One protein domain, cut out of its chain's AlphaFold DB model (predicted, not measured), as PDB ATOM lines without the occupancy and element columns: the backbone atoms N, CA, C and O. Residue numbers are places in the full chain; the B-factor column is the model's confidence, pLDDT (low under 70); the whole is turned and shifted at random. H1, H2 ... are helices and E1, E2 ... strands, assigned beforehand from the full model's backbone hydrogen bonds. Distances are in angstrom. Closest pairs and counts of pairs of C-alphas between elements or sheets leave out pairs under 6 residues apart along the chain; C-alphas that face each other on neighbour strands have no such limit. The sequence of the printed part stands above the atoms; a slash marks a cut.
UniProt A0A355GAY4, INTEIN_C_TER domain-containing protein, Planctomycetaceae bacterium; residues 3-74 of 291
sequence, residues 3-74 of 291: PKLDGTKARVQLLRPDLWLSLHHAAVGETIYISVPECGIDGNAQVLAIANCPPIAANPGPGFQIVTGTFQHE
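This is residues 3 to 74 of the 291 residues of the protein "INTEIN_C_TER domain-containing protein" of Planctomycetaceae bacterium (UniProt A0A355GAY4). Two separate ribbons of two strands each, E1 with E4 and the hairpin E2 with E3, are set crosswise and come near each other only loosely, between E1 and E3. The short helix H1 lies off to one side, and a long loop, residues 47 to 66, swings out from E3 before E4 returns beside E1; its residues 59 to 65 stick out. The printed part has 72 residues, with one named helix and four named strands in the order E1, H1, E2, E3, E4, and both sheets are antiparallel. The class is mostly strand, though under half of the residues are in named elements. It is only just loose, close to compact, with a radius of gyration of the C-alphas of 13.7 A and spans of 40 by 26 by 16 A.

E1, residues 9 to 14, begins at C-alpha 9 (10.097, -10.039, 16.119) and is 15.7 A long. H1, residues 18 to 23, follows. E2, residues 31 to 36, is 15.7 A long, and E3, residues 41 to 46, is 12.8 A. E4, residues 67 to 74, is 20.9 A long and ends at C-alpha 74 (13.260, -12.332, 9.115).

E1 and E4 are antiparallel at 170 degrees, with N 11 and O 72 2.8 A apart, within hydrogen-bond range. E2 and E3, a hairpin, are antiparallel at 157 degrees, with N 34 and O 43 2.9 A apart, also within range. The closest C-alphas of E1 and E3, those of Ala 10 and Ile 41, are 7.4 A apart. E2 and E4 are apart, as are H1 and E3. In H1 every O i to N i+4 pair is within hydrogen-bond range.

The two C-alphas farthest apart, those of Gly 7 and Pro 62, are 40.2 A apart. The printed part has no cut. The link from E3 to E4 is long, with 20 residues. The pLDDT is under 70 at residues 5 to 6, 35, 37 to 38 and 58.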
ATOM      1  N   PRO A   3       5.849 -10.569  18.845       75.12
ATOM      2  CA  PRO A   3       6.747 -11.688  19.110       75.12
ATOM      3  C   PRO A   3       6.458 -12.866  18.166       75.12
ATOM      4  O   PRO A   3       5.301 -13.154  17.856       75.12
ATOM      5  N   LYS A   4       7.518 -13.548  17.722       75.31
ATOM      6  CA  LYS A   4       7.444 -14.834  17.020       75.31
ATOM      7  C   LYS A   4       7.802 -15.986  17.960       75.31
ATOM      8  O   LYS A   4       8.516 -15.794  18.945       75.31
ATOM      9  N   LEU A   5       7.345 -17.191  17.623       67.88
ATOM     10  CA  LEU A   5       7.606 -18.423  18.382       67.88
ATOM     11  C   LEU A   5       9.103 -18.765  18.496       67.88
ATOM     12  O   LEU A   5       9.521 -19.388  19.465       67.88
ATOM     13  N   ASP A   6       9.914 -18.331  17.530       67.69
ATOM     14  CA  ASP A   6      11.373 -18.510  17.507       67.69
ATOM     15  C   ASP A   6      12.140 -17.447  18.325       67.69
ATOM     16  O   ASP A   6      13.370 -17.434  18.332       67.69
ATOM     17  N   GLY A   7      11.431 -16.537  19.003       73.50
ATOM     18  CA  GLY A   7      12.010 -15.448  19.791       73.50
ATOM     19  C   GLY A   7      12.375 -14.193  18.987       73.50
ATOM     20  O   GLY A   7      12.722 -13.170  19.584       73.50
ATOM     21  N   THR A   8      12.262 -14.222  17.655       81.94
ATOM     22  CA  THR A   8      12.430 -13.029  16.809       81.94
ATOM     23  C   THR A   8      11.177 -12.144  16.839       81.94
ATOM     24  O   THR A   8      10.179 -12.448  17.500       81.94
ATOM     25  N   LYS A   9      11.218 -10.989  16.161       84.06
ATOM     26  CA  LYS A   9      10.097 -10.039  16.119       84.06
ATOM     27  C   LYS A   9       9.641  -9.790  14.688       84.06
ATOM     28  O   LYS A   9      10.461  -9.667  13.785       84.06
ATOM     29  N   ALA A  10       8.338  -9.618  14.513       86.19
ATOM     30  CA  ALA A  10       7.723  -9.204  13.261       86.19
ATOM     31  C   ALA A  10       7.217  -7.759  13.339       86.19
ATOM     32  O   ALA A  10       6.680  -7.311  14.363       86.19
ATOM     33  N   ARG A  11       7.351  -7.021  12.240       89.56
ATOM     34  CA  ARG A  11       6.618  -5.777  12.024       89.56
ATOM     35  C   ARG A  11       5.248  -6.139  11.471       89.56
ATOM     36  O   ARG A  11       5.148  -6.840  10.472       89.56
ATOM     37  N   VAL A  12       4.212  -5.662  12.147       89.94
ATOM     38  CA  VAL A  12       2.816  -5.943  11.817       89.94
ATOM     39  C   VAL A  12       2.091  -4.616  11.671       89.94
ATOM     40  O   VAL A  12       2.226  -3.750  12.540       89.94
ATOM     41  N   GLN A  13       1.346  -4.448  10.585       92.12
ATOM     42  CA  GLN A  13       0.397  -3.353  10.409       92.12
ATOM     43  C   GLN A  13      -0.958  -3.959  10.088       92.12
ATOM     44  O   GLN A  13      -1.046  -4.808   9.211       92.12
ATOM     45  N   LEU A  14      -1.998  -3.538  10.804       89.44
ATOM     46  CA  LEU A  14      -3.353  -4.048  10.625       89.44
ATOM     47  C   LEU A  14      -4.293  -2.889  10.328       89.44
ATOM     48  O   LEU A  14      -4.239  -1.845  10.976       89.44
ATOM     49  N   LEU A  15      -5.189  -3.117   9.383       89.38
ATOM     50  CA  LEU A  15      -6.365  -2.307   9.147       89.38
ATOM     51  C   LEU A  15      -7.543  -2.993   9.846       89.38
ATOM     52  O   LEU A  15      -7.890  -4.138   9.537       89.38
ATOM     53  N   ARG A  16      -8.135  -2.304  10.824       86.50
ATOM     54  CA  ARG A  16      -9.240  -2.813  11.645       86.50
ATOM     55  C   ARG A  16     -10.306  -1.728  11.837       86.50
ATOM     56  O   ARG A  16      -9.939  -0.559  11.932       86.50
ATOM     57  N   PRO A  17     -11.602  -2.086  11.901       82.88
ATOM     58  CA  PRO A  17     -12.662  -1.135  12.234       82.88
ATOM     59  C   PRO A  17     -12.516  -0.568  13.654       82.88
ATOM     60  O   PRO A  17     -12.046  -1.269  14.550       82.88
ATOM     61  N   ASP A  18     -13.034   0.636  13.901       82.31
ATOM     62  CA  ASP A  18     -13.014   1.282  15.228       82.31
ATOM     63  C   ASP A  18     -13.651   0.418  16.330       82.31
ATOM     64  O   ASP A  18     -13.189   0.385  17.475       82.31
ATOM     65  N   LEU A  19     -14.694  -0.340  15.973       70.69
ATOM     66  CA  LEU A  19     -15.339  -1.287  16.881       70.69
ATOM     67  C   LEU A  19     -14.371  -2.387  17.335       70.69
ATOM     68  O   LEU A  19     -14.363  -2.749  18.508       70.69
ATOM     69  N   TRP A  20     -13.532  -2.892  16.427       82.12
ATOM     70  CA  TRP A  20     -12.521  -3.895  16.755       82.12
ATOM     71  C   TRP A  20     -11.494  -3.318  17.734       82.12
ATOM     72  O   TRP A  20     -11.192  -3.952  18.742       82.12
ATOM     73  N   LEU A  21     -11.020  -2.088  17.497       82.94
ATOM     74  CA  LEU A  21     -10.083  -1.421  18.410       82.94
ATOM     75  C   LEU A  21     -10.673  -1.297  19.820       82.94
ATOM     76  O   LEU A  21      -9.997  -1.590  20.803       82.94
ATOM     77  N   SER A  22     -11.953  -0.932  19.909       78.69
ATOM     78  CA  SER A  22     -12.666  -0.787  21.181       78.69
ATOM     79  C   SER A  22     -12.832  -2.122  21.916       78.69
ATOM     80  O   SER A  22     -12.546  -2.200  23.109       78.69
ATOM     81  N   LEU A  23     -13.253  -3.177  21.209       70.00
ATOM     82  CA  LEU A  23     -13.460  -4.515  21.782       70.00
ATOM     83  C   LEU A  23     -12.161  -5.164  22.269       70.00
ATOM     84  O   LEU A  23     -12.169  -5.883  23.263       70.00
ATOM     85  N   HIS A  24     -11.054  -4.907  21.575       74.88
ATOM     86  CA  HIS A  24      -9.744  -5.458  21.918       74.88
ATOM     87  C   HIS A  24      -8.914  -4.536  22.818       74.88
ATOM     88  O   HIS A  24      -7.742  -4.825  23.049       74.88
ATOM     89  N   HIS A  25      -9.495  -3.432  23.313       83.31
ATOM     90  CA  HIS A  25      -8.796  -2.409  24.099       83.31
ATOM     91  C   HIS A  25      -7.471  -1.964  23.452       83.31
ATOM     92  O   HIS A  25      -6.471  -1.716  24.123       83.31
ATOM     93  N   ALA A  26      -7.458  -1.882  22.120       87.06
ATOM     94  CA  ALA A  26      -6.275  -1.537  21.357       87.06
ATOM     95  C   ALA A  26      -5.983  -0.039  21.513       87.06
ATOM     96  O   ALA A  26      -6.627   0.802  20.885       87.06
ATOM     97  N   ALA A  27      -4.995   0.293  22.340       91.94
ATOM     98  CA  ALA A  27      -4.508   1.654  22.537       91.94
ATOM     99  C   ALA A  27      -2.980   1.692  22.440       91.94
ATOM    100  O   ALA A  27      -2.305   0.709  22.731       91.94
ATOM    101  N   VAL A  28      -2.415   2.824  22.010       95.19
ATOM    102  CA  VAL A  28      -0.955   2.981  21.905       95.19
ATOM    103  C   VAL A  28      -0.307   2.756  23.272       95.19
ATOM    104  O   VAL A  28      -0.698   3.379  24.253       95.19
ATOM    105  N   GLY A  29       0.694   1.877  23.318       91.69
ATOM    106  CA  GLY A  29       1.375   1.458  24.546       91.69
ATOM    107  C   GLY A  29       0.830   0.163  25.152       91.69
ATOM    108  O   GLY A  29       1.611  -0.561  25.773       91.69
ATOM    109  N   GLU A  30      -0.439  -0.168  24.902       91.94
ATOM    110  CA  GLU A  30      -1.081  -1.403  25.362       91.94
ATOM    111  C   GLU A  30      -0.669  -2.615  24.515       91.94
ATOM    112  O   GLU A  30      -0.004  -2.503  23.476       91.94
ATOM    113  N   THR A  31      -1.080  -3.802  24.962       88.50
ATOM    114  CA  THR A  31      -0.852  -5.056  24.241       88.50
ATOM    115  C   THR A  31      -2.139  -5.651  23.701       88.50
ATOM    116  O   THR A  31      -3.148  -5.685  24.398       88.50
ATOM    117  N   ILE A  32      -2.064  -6.191  22.490       84.94
ATOM    118  CA  ILE A  32      -3.137  -6.941  21.838       84.94
ATOM    119  C   ILE A  32      -2.625  -8.323  21.444       84.94
ATOM    120  O   ILE A  32      -1.467  -8.468  21.051       84.94
ATOM    121  N   TYR A  33      -3.474  -9.341  21.531       75.75
ATOM    122  CA  TYR A  33      -3.122 -10.673  21.048       75.75
ATOM    123  C   TYR A  33      -3.184 -10.712  19.516       75.75
ATOM    124  O   TYR A  33      -4.197 -10.340  18.922       75.75
ATOM    125  N   ILE A  34      -2.102 -11.156  18.875       76.12
ATOM    126  CA  ILE A  34      -2.008 -11.339  17.423       76.12
ATOM    127  C   ILE A  34      -1.570 -12.778  17.146       76.12
ATOM    128  O   ILE A  34      -0.581 -13.248  17.708       76.12
ATOM    129  N   SER A  35      -2.286 -13.458  16.249       69.38
ATOM    130  CA  SER A  35      -1.990 -14.826  15.817       69.38
ATOM    131  C   SER A  35      -1.971 -14.879  14.292       69.38
ATOM    132  O   SER A  35      -2.998 -14.667  13.653       69.38
ATOM    133  N   VAL A  36      -0.785 -15.109  13.729       72.44
ATOM    134  CA  VAL A  36      -0.493 -15.244  12.292       72.44
ATOM    135  C   VAL A  36       0.512 -16.397  12.161       72.44
ATOM    136  O   VAL A  36       1.724 -16.171  12.029       72.44
ATOM    137  N   PRO A  37       0.051 -17.651  12.337       63.59
ATOM    138  CA  PRO A  37       0.940 -18.801  12.485       63.59
ATOM    139  C   PRO A  37       1.822 -19.064  11.260       63.59
ATOM    140  O   PRO A  37       2.924 -19.586  11.402       63.59
ATOM    141  N   GLU A  38       1.383 -18.674  10.062       65.50
ATOM    142  CA  GLU A  38       2.167 -18.759   8.828       65.50
ATOM    143  C   GLU A  38       3.446 -17.911   8.884       65.50
ATOM    144  O   GLU A  38       4.472 -18.314   8.338       65.50
ATOM    145  N   CYS A  39       3.413 -16.798   9.625       71.75
ATOM    146  CA  CYS A  39       4.570 -15.958   9.937       71.75
ATOM    147  C   CYS A  39       5.241 -16.346  11.267       71.75
ATOM    148  O   CYS A  39       6.144 -15.648  11.732       71.75
ATOM    149  N   GLY A  40       4.785 -17.416  11.927       70.62
ATOM    150  CA  GLY A  40       5.240 -17.825  13.257       70.62
ATOM    151  C   GLY A  40       4.905 -16.822  14.364       70.62
ATOM    152  O   GLY A  40       5.573 -16.827  15.396       70.62
ATOM    153  N   ILE A  41       3.926 -15.937  14.147       75.88
ATOM    154  CA  ILE A  41       3.494 -14.931  15.121       75.88
ATOM    155  C   ILE A  41       2.352 -15.525  15.942       75.88
ATOM    156  O   ILE A  41       1.317 -15.876  15.382       75.88
ATOM    157  N   ASP A  42       2.512 -15.609  17.257       75.94
ATOM    158  CA  ASP A  42       1.430 -15.998  18.160       75.94
ATOM    159  C   ASP A  42       1.707 -15.443  19.560       75.94
ATOM    160  O   ASP A  42       2.617 -15.898  20.254       75.94
ATOM    161  N   GLY A  43       0.968 -14.409  19.961       72.81
ATOM    162  CA  GLY A  43       1.112 -13.821  21.289       72.81
ATOM    163  C   GLY A  43       0.767 -12.340  21.379       72.81
ATOM    164  O   GLY A  43       0.290 -11.711  20.437       72.81
ATOM    165  N   ASN A  44       1.029 -11.776  22.559       82.25
ATOM    166  CA  ASN A  44       0.763 -10.373  22.851       82.25
ATOM    167  C   ASN A  44       1.793  -9.463  22.170       82.25
ATOM    168  O   ASN A  44       2.992  -9.531  22.441       82.25
ATOM    169  N   ALA A  45       1.303  -8.578  21.309       86.56
ATOM    170  CA  ALA A  45       2.070  -7.568  20.604       86.56
ATOM    171  C   ALA A  45       1.776  -6.183  21.177       86.56
ATOM    172  O   ALA A  45       0.623  -5.835  21.423       86.56
ATOM    173  N   GLN A  46       2.813  -5.362  21.335       91.69
ATOM    174  CA  GLN A  46       2.627  -3.971  21.739       91.69
ATOM    175  C   GLN A  46       2.122  -3.122  20.566       91.69
ATOM    176  O   GLN A  46       2.719  -3.135  19.477       91.69
ATOM    177  N   VAL A  47       1.069  -2.343  20.813       92.56
ATOM    178  CA  VAL A  47       0.532  -1.350  19.881       92.56
ATOM    179  C   VAL A  47       1.453  -0.133  19.874       92.56
ATOM    180  O   VAL A  47       1.541   0.613  20.846       92.56
ATOM    181  N   LEU A  48       2.165   0.066  18.765       93.81
ATOM    182  CA  LEU A  48       3.146   1.151  18.642       93.81
ATOM    183  C   LEU A  48       2.530   2.467  18.159       93.81
ATOM    184  O   LEU A  48       3.018   3.537  18.505       93.81
ATOM    185  N   ALA A  49       1.491   2.387  17.330       94.56
ATOM    186  CA  ALA A  49       0.802   3.537  16.769       94.56
ATOM    187  C   ALA A  49      -0.595   3.122  16.297       94.56
ATOM    188  O   ALA A  49      -0.791   1.985  15.866       94.56
ATOM    189  N   ILE A  50      -1.529   4.066  16.336       93.25
ATOM    190  CA  ILE A  50      -2.836   3.983  15.685       93.25
ATOM    191  C   ILE A  50      -2.964   5.249  14.841       93.25
ATOM    192  O   ILE A  50      -2.674   6.345  15.319       93.25
ATOM    193  N   ALA A  51      -3.345   5.091  13.580       93.19
ATOM    194  CA  ALA A  51      -3.545   6.190  12.647       93.19
ATOM    195  C   ALA A  51      -4.915   6.054  11.985       93.19
ATOM    196  O   ALA A  51      -5.488   4.964  11.957       93.19
ATOM    197  N   ASN A  52      -5.420   7.158  11.434       91.25
ATOM    198  CA  ASN A  52      -6.660   7.136  10.669       91.25
ATOM    199  C   ASN A  52      -6.548   6.158   9.499       91.25
ATOM    200  O   ASN A  52      -5.501   6.062   8.852       91.25
ATOM    201  N   CYS A  53      -7.657   5.476   9.213       86.19
ATOM    202  CA  CYS A  53      -7.784   4.641   8.031       86.19
ATOM    203  C   CYS A  53      -7.413   5.465   6.783       86.19
ATOM    204  O   CYS A  53      -8.001   6.533   6.574       86.19
ATOM    205  N   PRO A  54      -6.458   5.010   5.948       85.50
ATOM    206  CA  PRO A  54      -6.219   5.655   4.663       85.50
ATOM    207  C   PRO A  54      -7.495   5.585   3.805       85.50
ATOM    208  O   PRO A  54      -8.344   4.728   4.055       85.50
ATOM    209  N   PRO A  55      -7.669   6.451   2.793       86.25
ATOM    210  CA  PRO A  55      -8.806   6.347   1.886       86.25
ATOM    211  C   PRO A  55      -8.851   4.963   1.229       86.25
ATOM    212  O   PRO A  55      -7.911   4.565   0.542       86.25
ATOM    213  N   ILE A  56      -9.948   4.236   1.434       81.38
ATOM    214  CA  ILE A  56     -10.204   2.941   0.801       81.38
ATOM    215  C   ILE A  56     -11.327   3.135  -0.209       81.38
ATOM    216  O   ILE A  56     -12.360   3.730   0.105       81.38
ATOM    217  N   ALA A  57     -11.131   2.641  -1.429       77.12
ATOM    218  CA  ALA A  57     -12.178   2.661  -2.438       77.12
ATOM    219  C   ALA A  57     -13.385   1.843  -1.952       77.12
ATOM    220  O   ALA A  57     -13.241   0.677  -1.593       77.12
ATOM    221  N   ALA A  58     -14.582   2.436  -1.990       69.44
ATOM    222  CA  ALA A  58     -15.824   1.756  -1.607       69.44
ATOM    223  C   ALA A  58     -16.091   0.487  -2.443       69.44
ATOM    224  O   ALA A  58     -16.784  -0.423  -1.998       69.44
ATOM    225  N   ASN A  59     -15.519   0.426  -3.647       75.62
ATOM    226  CA  ASN A  59     -15.443  -0.767  -4.470       75.62
ATOM    227  C   ASN A  59     -14.042  -0.821  -5.107       75.62
ATOM    228  O   ASN A  59     -13.750   0.027  -5.953       75.62
ATOM    229  N   PRO A  60     -13.171  -1.775  -4.726       72.44
ATOM    230  CA  PRO A  60     -11.829  -1.895  -5.299       72.44
ATOM    231  C   PRO A  60     -11.846  -2.352  -6.771       72.44
ATOM    232  O   PRO A  60     -10.813  -2.323  -7.432       72.44
ATOM    233  N   GLY A  61     -13.012  -2.739  -7.298       73.56
ATOM    234  CA  GLY A  61     -13.183  -3.272  -8.643       73.56
ATOM    235  C   GLY A  61     -13.207  -4.806  -8.662       73.56
ATOM    236  O   GLY A  61     -12.831  -5.463  -7.688       73.56
ATOM    237  N   PRO A  62     -13.679  -5.411  -9.766       72.94
ATOM    238  CA  PRO A  62     -13.738  -6.861  -9.898       72.94
ATOM    239  C   PRO A  62     -12.336  -7.474  -9.808       72.94
ATOM    240  O   PRO A  62     -11.410  -7.027 -10.475       72.94
ATOM    241  N   GLY A  63     -12.188  -8.514  -8.984       72.31
ATOM    242  CA  GLY A  63     -10.923  -9.239  -8.812       72.31
ATOM    243  C   GLY A  63      -9.963  -8.651  -7.774       72.31
ATOM    244  O   GLY A  63      -9.012  -9.331  -7.403       72.31
ATOM    245  N   PHE A  64     -10.233  -7.459  -7.238       81.19
ATOM    246  CA  PHE A  64      -9.405  -6.836  -6.205       81.19
ATOM    247  C   PHE A  64     -10.013  -7.019  -4.812       81.19
ATOM    248  O   PHE A  64     -11.232  -7.099  -4.653       81.19
ATOM    249  N   GLN A  65      -9.152  -7.107  -3.799       81.88
ATOM    250  CA  GLN A  65      -9.526  -7.181  -2.386       81.88
ATOM    251  C   GLN A  65      -8.701  -6.173  -1.589       81.88
ATOM    252  O   GLN A  65      -7.593  -5.807  -1.984       81.88
ATOM    253  N   ILE A  66      -9.250  -5.721  -0.465       83.75
ATOM    254  CA  ILE A  66      -8.559  -4.799   0.432       83.75
ATOM    255  C   ILE A  66      -7.503  -5.583   1.215       83.75
ATOM    256  O   ILE A  66      -7.799  -6.634   1.781       83.75
ATOM    257  N   VAL A  67      -6.277  -5.066   1.271       86.88
ATOM    258  CA  VAL A  67      -5.247  -5.577   2.180       86.88
ATOM    259  C   VAL A  67      -5.583  -5.093   3.587       86.88
ATOM    260  O   VAL A  67      -5.576  -3.892   3.858       86.88
ATOM    261  N   THR A  68      -5.902  -6.026   4.476       86.31
ATOM    262  CA  THR A  68      -6.267  -5.757   5.871       86.31
ATOM    263  C   THR A  68      -5.097  -5.920   6.834       86.31
ATOM    264  O   THR A  68      -5.208  -5.540   7.998       86.31
ATOM    265  N   GLY A  69      -3.958  -6.425   6.364       87.94
ATOM    266  CA  GLY A  69      -2.759  -6.568   7.175       87.94
ATOM    267  C   GLY A  69      -1.496  -6.741   6.344       87.94
ATOM    268  O   GLY A  69      -1.530  -7.245   5.225       87.94
ATOM    269  N   THR A  70      -0.368  -6.308   6.894       90.31
ATOM    270  CA  THR A  70       0.963  -6.572   6.349       90.31
ATOM    271  C   THR A  70       1.871  -7.078   7.457       90.31
ATOM    272  O   THR A  70       1.841  -6.593   8.595       90.31
ATOM    273  N   PHE A  71       2.693  -8.064   7.115       88.00
ATOM    274  CA  PHE A  71       3.629  -8.694   8.031       88.00
ATOM    275  C   PHE A  71       5.006  -8.710   7.386       88.00
ATOM    276  O   PHE A  71       5.159  -9.102   6.234       88.00
ATOM    277  N   GLN A  72       6.012  -8.286   8.136       89.19
ATOM    278  CA  GLN A  72       7.405  -8.323   7.719       89.19
ATOM    279  C   GLN A  72       8.225  -8.934   8.847       89.19
ATOM    280  O   GLN A  72       8.157  -8.470   9.989       89.19
ATOM    281  N   HIS A  73       9.013  -9.959   8.544       83.88
ATOM    282  CA  HIS A  73       9.909 -10.575   9.518       83.88
ATOM    283  C   HIS A  73      11.118 -11.206   8.837       83.88
ATOM    284  O   HIS A  73      11.102 -11.448   7.637       83.88
ATOM    285  N   GLU A  74      12.158 -11.507   9.606       81.88
ATOM    286  CA  GLU A  74      13.260 -12.332   9.115       81.88
ATOM    287  C   GLU A  74      12.854 -13.810   9.153       81.88
ATOM    288  O   GLU A  74      12.228 -14.282  10.117       81.88
TER     289      GLU A  74